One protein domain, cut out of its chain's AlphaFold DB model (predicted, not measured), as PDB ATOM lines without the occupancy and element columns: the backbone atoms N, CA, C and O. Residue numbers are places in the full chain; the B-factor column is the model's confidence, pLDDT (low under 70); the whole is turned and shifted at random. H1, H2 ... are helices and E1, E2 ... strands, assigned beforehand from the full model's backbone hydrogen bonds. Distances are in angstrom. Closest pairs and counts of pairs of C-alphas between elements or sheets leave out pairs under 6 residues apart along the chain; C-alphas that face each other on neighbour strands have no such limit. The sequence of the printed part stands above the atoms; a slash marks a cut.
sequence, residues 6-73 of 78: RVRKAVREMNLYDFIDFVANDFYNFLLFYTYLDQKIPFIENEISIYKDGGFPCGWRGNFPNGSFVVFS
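Overview. This is residues 6 to 73 of the 78 residues of an uncharacterized protein of Flavobacterium bizetiae (UniProt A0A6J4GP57). A small two-stranded hairpin, E1 and E2, sits between a short helix H1 on one side and H3 on the other, while the long helix H2 runs past them like a bar and makes most of the longest axis. H1 turns off near the first residues of H2, and after H2 residues 37 to 41 fold back to H3, which comes close to H2 at a steep tilt of 51 degrees; no two of the three helices clearly touch. The printed part has 68 residues, with three named helices and then two named strands in the order H1, H2, H3, E1, E2; the sheet, order E1 - E2, is antiparallel, and the class is mixed, helices and strands. The whole is only just compact, close to loose, with a radius of gyration of the C-alphas of 12.7 A and spans of 38 by 27 by 20 A.

Along the chain. E1 is residues 56 to 61, 14.4 A from first to last C-alpha, beginning at C-alpha 56 (584.262, 566.749, 469.748). E2 is residues 68 to 72, 12.9 A long, ending at C-alpha 72 (585.304, 570.575, 466.627). H3 is residues 42 to 52, 15.3 A long. H2 is residues 16 to 36, 30.1 A long. H1 is residues 6 to 13, 10.5 A long, beginning at C-alpha 6 (578.480, 572.766, 456.888).

Arrangement. E1 and E2 form a hairpin, antiparallel, with 141 degrees between their directions; N 58 and O 70 are 2.9 A apart and N 61 and O 68 are 2.8 A apart, both within hydrogen-bond range. The closest C-alphas of H3 and E1 are those of Ile 50 and Phe 56, 6.5 A apart. The closest C-alphas of H1 and E1 are those of Val 7 and Cys 58, 7.1 A apart. H2 and E1 are near each other, with 9 pairs of C-alphas within 10 A. H2 and H3 are close but not clearly touching, at a steep tilt of 51 degrees, opposite ways; their closest C-alphas are those of Phe 30 and Ile 44, 6.7 A apart. H1 and H3 are apart, H2 and E2 are apart, and H1 and H2 are only just apart, at 8.2 A. In H1, H2 and H3 every O i to N i+4 pair is within hydrogen-bond range.

Size, cuts and confidence. The two C-alphas farthest apart, those of Glu 13 and Asp 38, are 38.1 A apart. Residues 12 to 18, of which 16 to 18 belong to H2, stand free, and residues 35 to 40 stand free too. The printed part has no cut and no long link; the link from E1 to E2, 6 residues, is short. The mean pLDDT of the printed part is 87.3, and residues 6 to 12 are under 70.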
ATOM      1  N   ARG A   6     579.708 573.498 456.541       57.03
ATOM      2  CA  ARG A   6     578.480 572.766 456.888       57.03
ATOM      3  C   ARG A   6     578.489 572.172 458.302       57.03
ATOM      4  O   ARG A   6     577.499 572.298 459.004       57.03
ATOM      5  N   VAL A   7     579.606 571.587 458.732       60.97
ATOM      6  CA  VAL A   7     579.775 570.995 460.071       60.97
ATOM      7  C   VAL A   7     579.810 572.087 461.136       60.97
ATOM      8  O   VAL A   7     579.145 571.973 462.154       60.97
ATOM      9  N   ARG A   8     580.507 573.203 460.874       60.78
ATOM     10  CA  ARG A   8     580.504 574.359 461.790       60.78
ATOM     11  C   ARG A   8     579.111 574.959 461.962       60.78
ATOM     12  O   ARG A   8     578.774 575.376 463.061       60.78
ATOM     13  N   LYS A   9     578.328 575.019 460.880       60.75
ATOM     14  CA  LYS A   9     576.937 575.477 460.923       60.75
ATOM     15  C   LYS A   9     576.063 574.505 461.721       60.75
ATOM     16  O   LYS A   9     575.413 574.942 462.657       60.75
ATOM     17  N   ALA A  10     576.142 573.207 461.423       63.97
ATOM     18  CA  ALA A  10     575.380 572.179 462.129       63.97
ATOM     19  C   ALA A  10     575.680 572.165 463.636       63.97
ATOM     20  O   ALA A  10     574.753 572.184 464.425       63.97
ATOM     21  N   VAL A  11     576.955 572.234 464.039       66.94
ATOM     22  CA  VAL A  11     577.340 572.303 465.463       66.94
ATOM     23  C   VAL A  11     576.850 573.594 466.132       66.94
ATOM     24  O   VAL A  11     576.474 573.569 467.294       66.94
ATOM     25  N   ARG A  12     576.828 574.730 465.421       67.62
ATOM     26  CA  ARG A  12     576.330 576.009 465.968       67.62
ATOM     27  C   ARG A  12     574.812 576.064 466.118       67.62
ATOM     28  O   ARG A  12     574.326 576.818 466.950       67.62
ATOM     29  N   GLU A  13     574.094 575.337 465.273       74.06
ATOM     30  CA  GLU A  13     572.629 575.273 465.272       74.06
ATOM     31  C   GLU A  13     572.104 574.078 466.084       74.06
ATOM     32  O   GLU A  13     570.906 573.998 466.342       74.06
ATOM     33  N   MET A  14     572.993 573.169 466.502       76.75
ATOM     34  CA  MET A  14     572.670 572.022 467.342       76.75
ATOM     35  C   MET A  14     572.175 572.504 468.703       76.75
ATOM     36  O   MET A  14     572.836 573.299 469.379       76.75
ATOM     37  N   ASN A  15     571.001 572.025 469.107       85.25
ATOM     38  CA  ASN A  15     570.486 572.326 470.432       85.25
ATOM     39  C   ASN A  15     571.224 571.483 471.492       85.25
ATOM     40  O   ASN A  15     571.882 570.491 471.181       85.25
ATOM     41  N   LEU A  16     571.121 571.892 472.758       80.88
ATOM     42  CA  LEU A  16     571.833 571.232 473.853       80.88
ATOM     43  C   LEU A  16     571.455 569.748 474.010       80.88
ATOM     44  O   LEU A  16     572.329 568.948 474.326       80.88
ATOM     45  N   TYR A  17     570.191 569.382 473.789       87.94
ATOM     46  CA  TYR A  17     569.730 567.998 473.911       87.94
ATOM     47  C   TYR A  17     570.294 567.123 472.798       87.94
ATOM     48  O   TYR A  17     570.872 566.090 473.101       87.94
ATOM     49  N   ASP A  18     570.244 567.587 471.547       85.19
ATOM     50  CA  ASP A  18     570.848 566.866 470.421       85.19
ATOM     51  C   ASP A  18     572.343 566.632 470.675       85.19
ATOM     52  O   ASP A  18     572.858 565.539 470.452       85.19
ATOM     53  N   PHE A  19     573.049 567.649 471.185       84.12
ATOM     54  CA  PHE A  19     574.464 567.528 471.527       84.12
ATOM     55  C   PHE A  19     574.713 566.491 472.629       84.12
ATOM     56  O   PHE A  19     575.612 565.660 472.496       84.12
ATOM     57  N   ILE A  20     573.918 566.524 473.704       88.81
ATOM     58  CA  ILE A  20     574.000 565.536 474.786       88.81
ATOM     59  C   ILE A  20     573.737 564.131 474.243       88.81
ATOM     60  O   ILE A  20     574.478 563.217 474.593       88.81
ATOM     61  N   ASP A  21     572.743 563.964 473.371       90.75
ATOM     62  CA  ASP A  21     572.395 562.670 472.785       90.75
ATOM     63  C   ASP A  21     573.529 562.117 471.913       90.75
ATOM     64  O   ASP A  21     573.855 560.932 472.022       90.75
ATOM     65  N   PHE A  22     574.196 562.958 471.109       88.81
ATOM     66  CA  PHE A  22     575.389 562.553 470.353       88.81
ATOM     67  C   PHE A  22     576.505 562.060 471.277       88.81
ATOM     68  O   PHE A  22     577.002 560.947 471.107       88.81
ATOM     69  N   VAL A  23     576.858 562.859 472.287       91.19
ATOM     70  CA  VAL A  23     577.924 562.500 473.231       91.19
ATOM     71  C   VAL A  23     577.557 561.230 474.003       91.19
ATOM     72  O   VAL A  23     578.376 560.324 474.127       91.19
ATOM     73  N   ALA A  24     576.326 561.120 474.499       94.56
ATOM     74  CA  ALA A  24     575.875 559.940 475.229       94.56
ATOM     75  C   ALA A  24     575.957 558.677 474.362       94.56
ATOM     76  O   ALA A  24     576.432 557.641 474.830       94.56
ATOM     77  N   ASN A  25     575.552 558.768 473.092       94.06
ATOM     78  CA  ASN A  25     575.626 557.657 472.151       94.06
ATOM     79  C   ASN A  25     577.069 557.176 471.916       94.06
ATOM     80  O   ASN A  25     577.308 555.967 471.917       94.06
ATOM     81  N   ASP A  26     578.037 558.084 471.789       94.38
ATOM     82  CA  ASP A  26     579.454 557.714 471.652       94.38
ATOM     83  C   ASP A  26     579.945 556.948 472.889       94.38
ATOM     84  O   ASP A  26     580.546 555.879 472.776       94.38
ATOM     85  N   PHE A  27     579.604 557.422 474.090       95.44
ATOM     86  CA  PHE A  27     579.996 556.765 475.339       95.44
ATOM     87  C   PHE A  27     579.327 555.397 475.529       95.44
ATOM     88  O   PHE A  27     579.968 554.467 476.027       95.44
ATOM     89  N   TYR A  28     578.072 555.236 475.099       95.69
ATOM     90  CA  TYR A  28     577.428 553.921 475.074       95.69
ATOM     91  C   TYR A  28     578.127 552.964 474.110       95.69
ATOM     92  O   TYR A  28     578.338 551.801 474.462       95.69
ATOM     93  N   ASN A  29     578.552 553.445 472.939       93.25
ATOM     94  CA  ASN A  29     579.348 552.644 472.015       93.25
ATOM     95  C   ASN A  29     580.692 552.256 472.633       93.25
ATOM     96  O   ASN A  29     581.061 551.085 472.576       93.25
ATOM     97  N   PHE A  30     581.395 553.184 473.289       94.88
ATOM     98  CA  PHE A  30     582.651 552.873 473.981       94.88
ATOM     99  C   PHE A  30     582.453 551.757 475.001       94.88
ATOM    100  O   PHE A  30     583.200 550.780 474.987       94.88
ATOM    101  N   LEU A  31     581.418 551.866 475.839       95.00
ATOM    102  CA  LEU A  31     581.090 550.845 476.828       95.00
ATOM    103  C   LEU A  31     580.788 549.498 476.165       95.00
ATOM    104  O   LEU A  31     581.328 548.478 476.593       95.00
ATOM    105  N   LEU A  32     579.958 549.487 475.120       94.31
ATOM    106  CA  LEU A  32     579.593 548.271 474.397       94.31
ATOM    107  C   LEU A  32     580.825 547.587 473.796       94.31
ATOM    108  O   LEU A  32     581.028 546.391 473.996       94.31
ATOM    109  N   PHE A  33     581.681 548.346 473.115       92.31
ATOM    110  CA  PHE A  33     582.878 547.802 472.484       92.31
ATOM    111  C   PHE A  33     583.903 547.305 473.505       92.31
ATOM    112  O   PHE A  33     584.447 546.223 473.318       92.31
ATOM    113  N   TYR A  34     584.117 548.025 474.606       90.50
ATOM    114  CA  TYR A  34     585.056 547.602 475.650       90.50
ATOM    115  C   TYR A  34     584.548 546.440 476.509       90.50
ATOM    116  O   TYR A  34     585.355 545.706 477.073       90.50
ATOM    117  N   THR A  35     583.230 546.286 476.647       94.88
ATOM    118  CA  THR A  35     582.644 545.226 477.479       94.88
ATOM    119  C   THR A  35     582.488 543.920 476.708       94.88
ATOM    120  O   THR A  35     582.642 542.849 477.291       94.88
ATOM    121  N   TYR A  36     582.155 543.995 475.416       93.25
ATOM    122  CA  TYR A  36     581.711 542.828 474.649       93.25
ATOM    123  C   TYR A  36     582.621 542.439 473.480       93.25
ATOM    124  O   TYR A  36     582.375 541.397 472.872       93.25
ATOM    125  N   LEU A  37     583.649 543.226 473.141       91.38
ATOM    126  CA  LEU A  37     584.646 542.828 472.144       91.38
ATOM    127  C   LEU A  37     586.034 542.689 472.767       91.38
ATOM    128  O   LEU A  37     586.549 543.611 473.390       91.38
ATOM    129  N   ASP A  38     586.695 541.575 472.460       87.06
ATOM    130  CA  ASP A  38     588.085 541.324 472.863       87.06
ATOM    131  C   ASP A  38     589.115 542.071 471.994       87.06
ATOM    132  O   ASP A  38     590.319 542.016 472.244       87.06
ATOM    133  N   GLN A  39     588.657 542.772 470.952       89.06
ATOM    134  CA  GLN A  39     589.511 543.528 470.040       89.06
ATOM    135  C   GLN A  39     589.281 545.033 470.159       89.06
ATOM    136  O   GLN A  39     588.150 545.520 470.176       89.06
ATOM    137  N   LYS A  40     590.381 545.784 470.134       86.75
ATOM    138  CA  LYS A  40     590.340 547.239 470.000       86.75
ATOM    139  C   LYS A  40     589.971 547.622 468.572       86.75
ATOM    140  O   LYS A  40     590.686 547.274 467.634       86.75
ATOM    141  N   ILE A  41     588.887 548.376 468.411       91.00
ATOM    142  CA  ILE A  41     588.479 548.924 467.115       91.00
ATOM    143  C   ILE A  41     589.179 550.276 466.907       91.00
ATOM    144  O   ILE A  41     588.901 551.205 467.665       91.00
ATOM    145  N   PRO A  42     590.020 550.451 465.866       91.75
ATOM    146  CA  PRO A  42     590.760 551.699 465.648       91.75
ATOM    147  C   PRO A  42     589.880 552.951 465.553       91.75
ATOM    148  O   PRO A  42     590.278 554.019 466.003       91.75
ATOM    149  N   PHE A  43     588.675 552.824 464.990       92.88
ATOM    150  CA  PHE A  43     587.703 553.917 464.939       92.88
ATOM    151  C   PHE A  43     587.342 554.422 466.346       92.88
ATOM    152  O   PHE A  43     587.432 555.619 466.601       92.88
ATOM    153  N   ILE A  44     587.030 553.500 467.260       94.00
ATOM    154  CA  ILE A  44     586.640 553.795 468.644       94.00
ATOM    155  C   ILE A  44     587.817 554.356 469.442       94.00
ATOM    156  O   ILE A  44     587.664 555.343 470.154       94.00
ATOM    157  N   GLU A  45     589.015 553.787 469.281       94.25
ATOM    158  CA  GLU A  45     590.212 554.303 469.960       94.25
ATOM    159  C   GLU A  45     590.520 555.751 469.547       94.25
ATOM    160  O   GLU A  45     590.851 556.587 470.392       94.25
ATOM    161  N   ASN A  46     590.373 556.064 468.255       94.12
ATOM    162  CA  ASN A  46     590.576 557.415 467.738       94.12
ATOM    163  C   ASN A  46     589.514 558.393 468.265       94.12
ATOM    164  O   ASN A  46     589.849 559.524 468.615       94.12
ATOM    165  N   GLU A  47     588.256 557.963 468.355       94.44
ATOM    166  CA  GLU A  47     587.157 558.767 468.897       94.44
ATOM    167  C   GLU A  47     587.369 559.100 470.383       94.44
ATOM    168  O   GLU A  47     587.276 560.261 470.786       94.44
ATOM    169  N   ILE A  48     587.777 558.109 471.186       94.88
ATOM    170  CA  ILE A  48     588.136 558.296 472.600       94.88
ATOM    171  C   ILE A  48     589.310 559.274 472.749       94.88
ATOM    172  O   ILE A  48     589.297 560.110 473.655       94.88
ATOM    173  N   SER A  49     590.329 559.185 471.886       94.69
ATOM    174  CA  SER A  49     591.467 560.117 471.921       94.69
ATOM    175  C   SER A  49     591.020 561.559 471.692       94.69
ATOM    176  O   SER A  49     591.446 562.450 472.419       94.69
ATOM    177  N   ILE A  50     590.111 561.786 470.739       93.88
ATOM    178  CA  ILE A  50     589.575 563.122 470.449       93.88
ATOM    179  C   ILE A  50     588.896 563.717 471.686       93.88
ATOM    180  O   ILE A  50     589.175 564.865 472.033       93.88
ATOM    181  N   TYR A  51     588.062 562.936 472.379       92.69
ATOM    182  CA  TYR A  51     587.432 563.379 473.625       92.69
ATOM    183  C   TYR A  51     588.457 563.667 474.734       92.69
ATOM    184  O   TYR A  51     588.325 564.669 475.438       92.69
ATOM    185  N   LYS A  52     589.498 562.832 474.880       92.25
ATOM    186  CA  LYS A  52     590.584 563.052 475.860       92.25
ATOM    187  C   LYS A  52     591.359 564.344 475.605       92.25
ATOM    188  O   LYS A  52     591.751 565.004 476.564       92.25
ATOM    189  N   ASP A  53     591.511 564.723 474.341       91.81
ATOM    190  CA  ASP A  53     592.184 565.958 473.928       91.81
ATOM    191  C   ASP A  53     591.256 567.192 473.974       91.81
ATOM    192  O   ASP A  53     591.647 568.291 473.582       91.81
ATOM    193  N   GLY A  54     590.015 567.044 474.459       87.69
ATOM    194  CA  GLY A  54     589.037 568.136 474.562       87.69
ATOM    195  C   GLY A  54     588.368 568.507 473.234       87.69
ATOM    196  O   GLY A  54     587.797 569.594 473.104       87.69
ATOM    197  N   GLY A  55     588.451 567.630 472.233       88.94
ATOM    198  CA  GLY A  55     587.740 567.749 470.968       88.94
ATOM    199  C   GLY A  55     586.389 567.032 470.979       88.94
ATOM    200  O   GLY A  55     586.134 566.139 471.780       88.94
ATOM    201  N   PHE A  56     585.531 567.409 470.035       88.88
ATOM    202  CA  PHE A  56     584.262 566.749 469.748       88.88
ATOM    203  C   PHE A  56     584.285 566.174 468.318       88.88
ATOM    204  O   PHE A  56     584.437 566.950 467.361       88.88
ATOM    205  N   PRO A  57     584.174 564.845 468.136       90.56
ATOM    206  CA  PRO A  57     584.145 564.206 466.823       90.56
ATOM    207  C   PRO A  57     582.783 564.444 466.152       90.56
ATOM    208  O   PRO A  57     581.809 563.751 466.390       90.56
ATOM    209  N   CYS A  58     582.699 565.445 465.278       86.06
ATOM    210  CA  CYS A  58     581.433 565.914 464.703       86.06
ATOM    211  C   CYS A  58     581.254 565.550 463.217       86.06
ATOM    212  O   CYS A  58     580.502 566.205 462.491       86.06
ATOM    213  N   GLY A  59     581.999 564.560 462.718       86.31
ATOM    214  CA  GLY A  59     581.834 564.046 461.359       86.31
ATOM    215  C   GLY A  59     583.049 563.304 460.813       86.31
ATOM    216  O   GLY A  59     584.049 563.107 461.497       86.31
ATOM    217  N   TRP A  60     582.976 562.938 459.532       90.12
ATOM    218  CA  TRP A  60     584.007 562.180 458.822       90.12
ATOM    219  C   TRP A  60     584.373 562.855 457.496       90.12
ATOM    220  O   TRP A  60     583.504 563.332 456.763       90.12
ATOM    221  N   ARG A  61     585.668 562.916 457.182       90.44
ATOM    222  CA  ARG A  61     586.191 563.425 455.909       90.44
ATOM    223  C   ARG A  61     586.807 562.284 455.112       90.44
ATOM    224  O   ARG A  61     587.705 561.612 455.604       90.44
ATOM    225  N   GLY A  62     586.398 562.154 453.853       91.50
ATOM    226  CA  GLY A  62     586.851 561.085 452.963       91.50
ATOM    227  C   GLY A  62     585.965 559.844 453.063       91.50
ATOM    228  O   GLY A  62     584.870 559.900 453.618       91.50
ATOM    229  N   ASN A  63     586.441 558.728 452.513       94.94
ATOM    230  CA  ASN A  63     585.685 557.478 452.466       94.94
ATOM    231  C   ASN A  63     586.062 556.596 453.651       94.94
ATOM    232  O   ASN A  63     587.239 556.331 453.876       94.94
ATOM    233  N   PHE A  64     585.074 556.132 454.406       87.25
ATOM    234  CA  PHE A  64     585.298 555.135 455.448       87.25
ATOM    235  C   PHE A  64     585.828 553.816 454.838       87.25
ATOM    236  O   PHE A  64     585.357 553.436 453.763       87.25
ATOM    237  N   PRO A  65     586.788 553.111 455.475       91.44
ATOM    238  CA  PRO A  65     587.468 553.433 456.739       91.44
ATOM    239  C   PRO A  65     588.724 554.311 456.585       91.44
ATOM    240  O   PRO A  65     589.333 554.683 457.579       91.44
ATOM    241  N   ASN A  66     589.104 554.682 455.361       92.75
ATOM    242  CA  ASN A  66     590.361 555.386 455.050       92.75
ATOM    243  C   ASN A  66     590.293 556.918 455.206       92.75
ATOM    244  O   ASN A  66     591.187 557.634 454.756       92.75
ATOM    245  N   GLY A  67     589.202 557.440 455.760       91.06
ATOM    246  CA  GLY A  67     589.035 558.860 456.040       91.06
ATOM    247  C   GLY A  67     589.561 559.261 457.416       91.06
ATOM    248  O   GLY A  67     590.293 558.526 458.073       91.06
ATOM    249  N   SER A  68     589.171 560.452 457.855       92.56
ATOM    250  CA  SER A  68     589.573 561.013 459.146       92.56
ATOM    251  C   SER A  68     588.402 561.698 459.838       92.56
ATOM    252  O   SER A  68     587.580 562.334 459.168       92.56
ATOM    253  N   PHE A  69     588.389 561.685 461.168       92.06
ATOM    254  CA  PHE A  69     587.445 562.482 461.944       92.06
ATOM    255  C   PHE A  69     587.546 563.975 461.615       92.06
ATOM    256  O   PHE A  69     588.624 564.550 461.436       92.06
ATOM    257  N   VAL A  70     586.387 564.619 461.555       90.12
ATOM    258  CA  VAL A  70     586.258 566.068 461.604       90.12
ATOM    259  C   VAL A  70     586.013 566.436 463.057       90.12
ATOM    260  O   VAL A  70     584.977 566.093 463.610       90.12
ATOM    261  N   VAL A  71     586.965 567.145 463.656       88.44
ATOM    262  CA  VAL A  71     586.923 567.510 465.073       88.44
ATOM    263  C   VAL A  71     586.546 568.979 465.229       88.44
ATOM    264  O   VAL A  71     587.126 569.856 464.573       88.44
ATOM    265  N   PHE A  72     585.578 569.247 466.099       82.88
ATOM    266  CA  PHE A  72     585.304 570.575 466.627       82.88
ATOM    267  C   PHE A  72     586.040 570.745 467.958       82.88
ATOM    268  O   PHE A  72     585.905 569.914 468.846       82.88
ATOM    269  N   SER A  73     586.811 571.818 468.110       72.62
ATOM    270  CA  SER A  73     587.435 572.189 469.381       72.62
ATOM    271  C   SER A  73     587.215 573.680 469.631       72.62
ATOM    272  O   SER A  73     587.323 574.499 468.713       72.62
TER     273      SER A  73